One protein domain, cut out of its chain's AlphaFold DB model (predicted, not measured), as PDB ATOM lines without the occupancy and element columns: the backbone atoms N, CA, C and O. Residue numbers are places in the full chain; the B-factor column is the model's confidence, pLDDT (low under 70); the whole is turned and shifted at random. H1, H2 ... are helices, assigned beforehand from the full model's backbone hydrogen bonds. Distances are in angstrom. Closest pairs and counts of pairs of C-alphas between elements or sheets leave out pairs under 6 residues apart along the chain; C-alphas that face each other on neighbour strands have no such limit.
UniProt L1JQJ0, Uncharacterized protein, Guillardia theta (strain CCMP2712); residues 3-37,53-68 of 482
ATOM      1  N   ILE A   3      52.410 103.810 159.096       54.69
ATOM      2  CA  ILE A   3      52.575 104.931 158.142       54.69
ATOM      3  C   ILE A   3      52.009 104.609 156.740       54.69
ATOM      4  O   ILE A   3      51.459 105.488 156.080       54.69
ATOM      5  N   ALA A   4      52.049 103.342 156.308       57.50
ATOM      6  CA  ALA A   4      51.613 102.932 154.966       57.50
ATOM      7  C   ALA A   4      50.093 103.085 154.728       57.50
ATOM      8  O   ALA A   4      49.664 103.408 153.617       57.50
ATOM      9  N   ASP A   5      49.275 102.927 155.774       60.12
ATOM     10  CA  ASP A   5      47.817 103.084 155.681       60.12
ATOM     11  C   ASP A   5      47.382 104.553 155.605       60.12
ATOM     12  O   ASP A   5      46.395 104.881 154.940       60.12
ATOM     13  N   ALA A   6      48.133 105.461 156.234       65.81
ATOM     14  CA  ALA A   6      47.852 106.894 156.180       65.81
ATOM     15  C   ALA A   6      48.092 107.463 154.771       65.81
ATOM     16  O   ALA A   6      47.282 108.250 154.270       65.81
ATOM     17  N   ASP A   7      49.153 107.018 154.096       72.94
ATOM     18  CA  ASP A   7      49.468 107.454 152.734       72.94
ATOM     19  C   ASP A   7      48.511 106.867 151.693       72.94
ATOM     20  O   ASP A   7      48.094 107.573 150.768       72.94
ATOM     21  N   LYS A   8      48.069 105.616 151.877       74.38
ATOM     22  CA  LYS A   8      47.035 104.999 151.033       74.38
ATOM     23  C   LYS A   8      45.694 105.729 151.161       74.38
ATOM     24  O   LYS A   8      45.072 106.048 150.147       74.38
ATOM     25  N   ARG A   9      45.287 106.091 152.385       74.19
ATOM     26  CA  ARG A   9      44.086 106.912 152.637       74.19
ATOM     27  C   ARG A   9      44.195 108.310 152.022       74.19
ATOM     28  O   ARG A   9      43.239 108.777 151.411       74.19
ATOM     29  N   ARG A  10      45.358 108.968 152.120       79.31
ATOM     30  CA  ARG A  10      45.592 110.284 151.493       79.31
ATOM     31  C   ARG A  10      45.524 110.230 149.967       79.31
ATOM     32  O   ARG A  10      44.990 111.161 149.367       79.31
ATOM     33  N   ARG A  11      46.037 109.167 149.335       80.50
ATOM     34  CA  ARG A  11      45.934 108.968 147.875       80.50
ATOM     35  C   ARG A  11      44.481 108.778 147.435       80.50
ATOM     36  O   ARG A  11      44.019 109.542 146.596       80.50
ATOM     37  N   LEU A  12      43.738 107.892 148.101       79.19
ATOM     38  CA  LEU A  12      42.300 107.695 147.860       79.19
ATOM     39  C   LEU A  12      41.493 108.990 148.032       79.19
ATOM     40  O   LEU A  12      40.641 109.316 147.212       79.19
ATOM     41  N   GLN A  13      41.790 109.787 149.062       81.12
ATOM     42  CA  GLN A  13      41.100 111.059 149.282       81.12
ATOM     43  C   GLN A  13      41.405 112.094 148.184       81.12
ATOM     44  O   GLN A  13      40.543 112.908 147.848       81.12
ATOM     45  N   ARG A  14      42.616 112.079 147.610       86.50
ATOM     46  CA  ARG A  14      42.981 112.934 146.468       86.50
ATOM     47  C   ARG A  14      42.276 112.489 145.189       86.50
ATOM     48  O   ARG A  14      41.768 113.347 144.472       86.50
ATOM     49  N   GLU A  15      42.202 111.186 144.938       83.38
ATOM     50  CA  GLU A  15      41.489 110.615 143.789       83.38
ATOM     51  C   GLU A  15      39.988 110.913 143.854       83.38
ATOM     52  O   GLU A  15      39.427 111.430 142.890       83.38
ATOM     53  N   LEU A  16      39.353 110.713 145.013       83.12
ATOM     54  CA  LEU A  16      37.939 111.046 145.215       83.12
ATOM     55  C   LEU A  16      37.666 112.544 145.029       83.12
ATOM     56  O   LEU A  16      36.717 112.912 144.342       83.12
ATOM     57  N   LYS A  17      38.525 113.422 145.567       87.81
ATOM     58  CA  LYS A  17      38.401 114.875 145.356       87.81
ATOM     59  C   LYS A  17      38.615 115.274 143.896       87.81
ATOM     60  O   LYS A  17      37.964 116.201 143.419       87.81
ATOM     61  N   SER A  18      39.525 114.611 143.186       87.69
ATOM     62  CA  SER A  18      39.755 114.846 141.758       87.69
ATOM     63  C   SER A  18      38.538 114.429 140.930       87.69
ATOM     64  O   SER A  18      38.047 115.223 140.126       87.69
ATOM     65  N   LYS A  19      37.982 113.245 141.210       85.31
ATOM     66  CA  LYS A  19      36.759 112.745 140.579       85.31
ATOM     67  C   LYS A  19      35.576 113.682 140.835       85.31
ATOM     68  O   LYS A  19      34.953 114.138 139.880       85.31
ATOM     69  N   GLN A  20      35.371 114.097 142.084       82.19
ATOM     70  CA  GLN A  20      34.328 115.054 142.458       82.19
ATOM     71  C   GLN A  20      34.471 116.393 141.714       82.19
ATOM     72  O   GLN A  20      33.486 116.934 141.222       82.19
ATOM     73  N   ARG A  21      35.697 116.919 141.564       85.06
ATOM     74  CA  ARG A  21      35.945 118.146 140.781       85.06
ATOM     75  C   ARG A  21      35.636 117.963 139.296       85.06
ATOM     76  O   ARG A  21      35.124 118.889 138.671       85.06
ATOM     77  N   SER A  22      35.947 116.798 138.730       82.44
ATOM     78  CA  SER A  22      35.651 116.502 137.324       82.44
ATOM     79  C   SER A  22      34.145 116.394 137.062       82.44
ATOM     80  O   SER A  22      33.647 117.000 136.114       82.44
ATOM     81  N   GLU A  23      33.407 115.731 137.956       82.19
ATOM     82  CA  GLU A  23      31.948 115.615 137.902       82.19
ATOM     83  C   GLU A  23      31.278 116.978 138.102       82.19
ATOM     84  O   GLU A  23      30.381 117.346 137.346       82.19
ATOM     85  N   GLN A  24      31.775 117.784 139.047       81.88
ATOM     86  CA  GLN A  24      31.295 119.147 139.266       81.88
ATOM     87  C   GLN A  24      31.509 120.027 138.029       81.88
ATOM     88  O   GLN A  24      30.606 120.763 137.639       81.88
ATOM     89  N   LYS A  25      32.673 119.939 137.371       82.12
ATOM     90  CA  LYS A  25      32.951 120.695 136.142       82.12
ATOM     91  C   LYS A  25      32.009 120.289 135.003       82.12
ATOM     92  O   LYS A  25      31.513 121.159 134.289       82.12
ATOM     93  N   LEU A  26      31.728 118.992 134.863       80.94
ATOM     94  CA  LEU A  26      30.765 118.486 133.884       80.94
ATOM     95  C   LEU A  26      29.352 119.010 134.175       80.94
ATOM     96  O   LEU A  26      28.685 119.503 133.266       80.94
ATOM     97  N   LEU A  27      28.917 118.960 135.435       79.56
ATOM     98  CA  LEU A  27      27.602 119.452 135.847       79.56
ATOM     99  C   LEU A  27      27.452 120.953 135.564       79.56
ATOM    100  O   LEU A  27      26.461 121.366 134.969       79.56
ATOM    101  N   MET A  28      28.462 121.754 135.921       79.56
ATOM    102  CA  MET A  28      28.476 123.196 135.652       79.56
ATOM    103  C   MET A  28      28.408 123.489 134.151       79.56
ATOM    104  O   MET A  28      27.653 124.361 133.743       79.56
ATOM    105  N   SER A  29      29.119 122.722 133.315       76.62
ATOM    106  CA  SER A  29      29.062 122.908 131.860       76.62
ATOM    107  C   SER A  29      27.689 122.596 131.253       76.62
ATOM    108  O   SER A  29      27.270 123.271 130.322       76.62
ATOM    109  N   LYS A  30      26.966 121.604 131.795       76.88
ATOM    110  CA  LYS A  30      25.600 121.286 131.356       76.88
ATOM    111  C   LYS A  30      24.601 122.342 131.820       76.88
ATOM    112  O   LYS A  30      23.749 122.748 131.041       76.88
ATOM    113  N   LEU A  31      24.732 122.808 133.063       74.19
ATOM    114  CA  LEU A  31      23.901 123.884 133.603       74.19
ATOM    115  C   LEU A  31      24.066 125.183 132.807       74.19
ATOM    116  O   LEU A  31      23.079 125.866 132.561       74.19
ATOM    117  N   ASP A  32      25.281 125.480 132.338       75.12
ATOM    118  CA  ASP A  32      25.570 126.656 131.508       75.12
ATOM    119  C   ASP A  32      24.764 126.674 130.196       75.12
ATOM    120  O   ASP A  32      24.392 127.738 129.709       75.12
ATOM    121  N   LEU A  33      24.422 125.504 129.648       73.06
ATOM    122  CA  LEU A  33      23.589 125.385 128.445       73.06
ATOM    123  C   LEU A  33      22.089 125.548 128.725       73.06
ATOM    124  O   LEU A  33      21.327 125.836 127.807       73.06
ATOM    125  N   MET A  34      21.657 125.318 129.965       67.81
ATOM    126  CA  MET A  34      20.238 125.248 130.332       67.81
ATOM    127  C   MET A  34      19.715 126.527 130.991       67.81
ATOM    128  O   MET A  34      18.510 126.757 130.992       67.81
ATOM    129  N   VAL A  35      20.596 127.341 131.577       68.38
ATOM    130  CA  VAL A  35      20.211 128.532 132.345       68.38
ATOM    131  C   VAL A  35      20.349 129.788 131.477       68.38
ATOM    132  O   VAL A  35      21.480 130.157 131.136       68.38
ATOM    133  N   PRO A  36      19.249 130.482 131.136       69.50
ATOM    134  CA  PRO A  36      19.330 131.736 130.398       69.50
ATOM    135  C   PRO A  36      20.048 132.814 131.236       69.50
ATOM    136  O   PRO A  36      19.864 132.868 132.452       69.50
ATOM    137  N   PRO A  37      20.903 133.655 130.628       65.62
ATOM    138  CA  PRO A  37      21.603 134.717 131.347       65.62
ATOM    139  C   PRO A  37      20.631 135.812 131.802       65.62
ATOM    140  O   PRO A  37      19.765 136.239 131.041       65.62
ATOM    141  N   ALA A  53      31.489 130.240 137.340       75.00
ATOM    142  CA  ALA A  53      30.563 129.354 138.059       75.00
ATOM    143  C   ALA A  53      29.650 130.089 139.060       75.00
ATOM    144  O   ALA A  53      28.490 129.726 139.214       75.00
ATOM    145  N   LEU A  54      30.152 131.142 139.712       78.62
ATOM    146  CA  LEU A  54      29.360 131.968 140.629       78.62
ATOM    147  C   LEU A  54      28.232 132.722 139.915       78.62
ATOM    148  O   LEU A  54      27.122 132.772 140.435       78.62
ATOM    149  N   ASN A  55      28.491 133.245 138.716       77.94
ATOM    150  CA  ASN A  55      27.485 133.957 137.928       77.94
ATOM    151  C   ASN A  55      26.434 132.984 137.398       77.94
ATOM    152  O   ASN A  55      25.249 133.274 137.484       77.94
ATOM    153  N   LEU A  56      26.851 131.796 136.943       77.44
ATOM    154  CA  LEU A  56      25.925 130.741 136.528       77.44
ATOM    155  C   LEU A  56      25.016 130.290 137.679       77.44
ATOM    156  O   LEU A  56      23.825 130.090 137.479       77.44
ATOM    157  N   LEU A  57      25.563 130.131 138.888       79.50
ATOM    158  CA  LEU A  57      24.770 129.773 140.064       79.50
ATOM    159  C   LEU A  57      23.829 130.907 140.484       79.50
ATOM    160  O   LEU A  57      22.707 130.635 140.897       79.50
ATOM    161  N   HIS A  58      24.253 132.165 140.357       80.44
ATOM    162  CA  HIS A  58      23.399 133.320 140.625       80.44
ATOM    163  C   HIS A  58      22.257 133.434 139.603       80.44
ATOM    164  O   HIS A  58      21.106 133.597 140.000       80.44
ATOM    165  N   ASP A  59      22.557 133.267 138.311       75.25
ATOM    166  CA  ASP A  59      21.572 133.200 137.224       75.25
ATOM    167  C   ASP A  59      20.618 132.016 137.426       75.25
ATOM    168  O   ASP A  59      19.415 132.166 137.264       75.25
ATOM    169  N   LEU A  60      21.124 130.853 137.849       77.31
ATOM    170  CA  LEU A  60      20.305 129.681 138.159       77.31
ATOM    171  C   LEU A  60      19.360 129.971 139.324       77.31
ATOM    172  O   LEU A  60      18.184 129.643 139.247       77.31
ATOM    173  N   VAL A  61      19.848 130.590 140.398       79.44
ATOM    174  CA  VAL A  61      19.010 130.961 141.544       79.44
ATOM    175  C   VAL A  61      17.970 132.003 141.138       79.44
ATOM    176  O   VAL A  61      16.819 131.879 141.542       79.44
ATOM    177  N   ALA A  62      18.331 132.996 140.324       71.81
ATOM    178  CA  ALA A  62      17.400 133.998 139.813       71.81
ATOM    179  C   ALA A  62      16.352 133.381 138.872       71.81
ATOM    180  O   ALA A  62      15.166 133.658 139.028       71.81
ATOM    181  N   TYR A  63      16.767 132.487 137.973       67.69
ATOM    182  CA  TYR A  63      15.895 131.719 137.088       67.69
ATOM    183  C   TYR A  63      14.933 130.844 137.896       67.69
ATOM    184  O   TYR A  63      13.721 130.969 137.758       67.69
ATOM    185  N   LEU A  64      15.444 130.047 138.840       66.44
ATOM    186  CA  LEU A  64      14.622 129.217 139.721       66.44
ATOM    187  C   LEU A  64      13.642 130.060 140.548       66.44
ATOM    188  O   LEU A  64      12.476 129.685 140.634       66.44
ATOM    189  N   ARG A  65      14.074 131.211 141.083       67.00
ATOM    190  CA  ARG A  65      13.208 132.155 141.813       67.00
ATOM    191  C   ARG A  65      12.154 132.809 140.917       67.00
ATOM    192  O   ARG A  65      11.020 132.987 141.344       67.00
ATOM    193  N   SER A  66      12.496 133.135 139.670       60.34
ATOM    194  CA  SER A  66      11.533 133.649 138.686       60.34
ATOM    195  C   SER A  66      10.477 132.604 138.318       60.34
ATOM    196  O   SER A  66       9.338 132.947 138.018       60.34
ATOM    197  N   CYS A  67      10.825 131.322 138.438       54.06
ATOM    198  CA  CYS A  67       9.906 130.205 138.278       54.06
ATOM    199  C   CYS A  67       9.093 129.867 139.551       54.06
ATOM    200  O   CYS A  67       8.422 128.838 139.539       54.06
ATOM    201  N   ASP A  68       9.182 130.607 140.672       55.62
ATOM    202  CA  ASP A  68       8.841 130.052 142.003       55.62
ATOM    203  C   ASP A  68       7.466 130.392 142.607       55.62
ATOM    204  O   ASP A  68       6.831 129.483 143.124       55.62
TER     205      ASP A  68
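This is residues 3 to 37 and 53 to 68 of the 482 residues of an uncharacterized protein of Guillardia theta (strain CCMP2712) (UniProt L1JQJ0). One long helix, H1, makes the length of the domain, and a short helix, H2, sits near its far end at a slant; residues 3 to 24 of H1 stick out as a bare arm. The printed part has 51 residues with two named helices, H1 then H2, and no named strand, and it is all helix. It is extended, a rod spanning 54 by 18 by 15 A, with a radius of gyration of the C-alphas of 17.0 A.

H1, residues 3 to 34, begins at C-alpha 3 (52.575, 104.931, 158.142) and is 47.2 A long from first to last C-alpha. H2, residues 53 to 66, is 19.5 A long and ends at C-alpha 66 (11.533, 133.649, 138.686).

Residues 3 to 24 of H1 stand free. H1, with residues 28 to 32 alone, only just touches residues 53 to 56 of H2, with 3 pairs of C-alphas within 8 A; the closest C-alphas, of Asp 32 and Leu 56, are 6.5 A apart. The helices run the same way at a steep tilt of 52 degrees. Every O i to N i+4 pair is within hydrogen-bond range in H2, and 27 of 28 in H1.

The C-alphas farthest apart, of Ile 3 and Ser 66, are 53.7 A apart. The link from H1 to H2 runs across the cut: residues 38 to 52 are not printed, and C-alphas 37 and 53 are 12.4 A apart. The mean pLDDT of the printed part is 74.9, and it is under 70 at residues 3 to 6, 34 to 37 and 63 to 68 of this model.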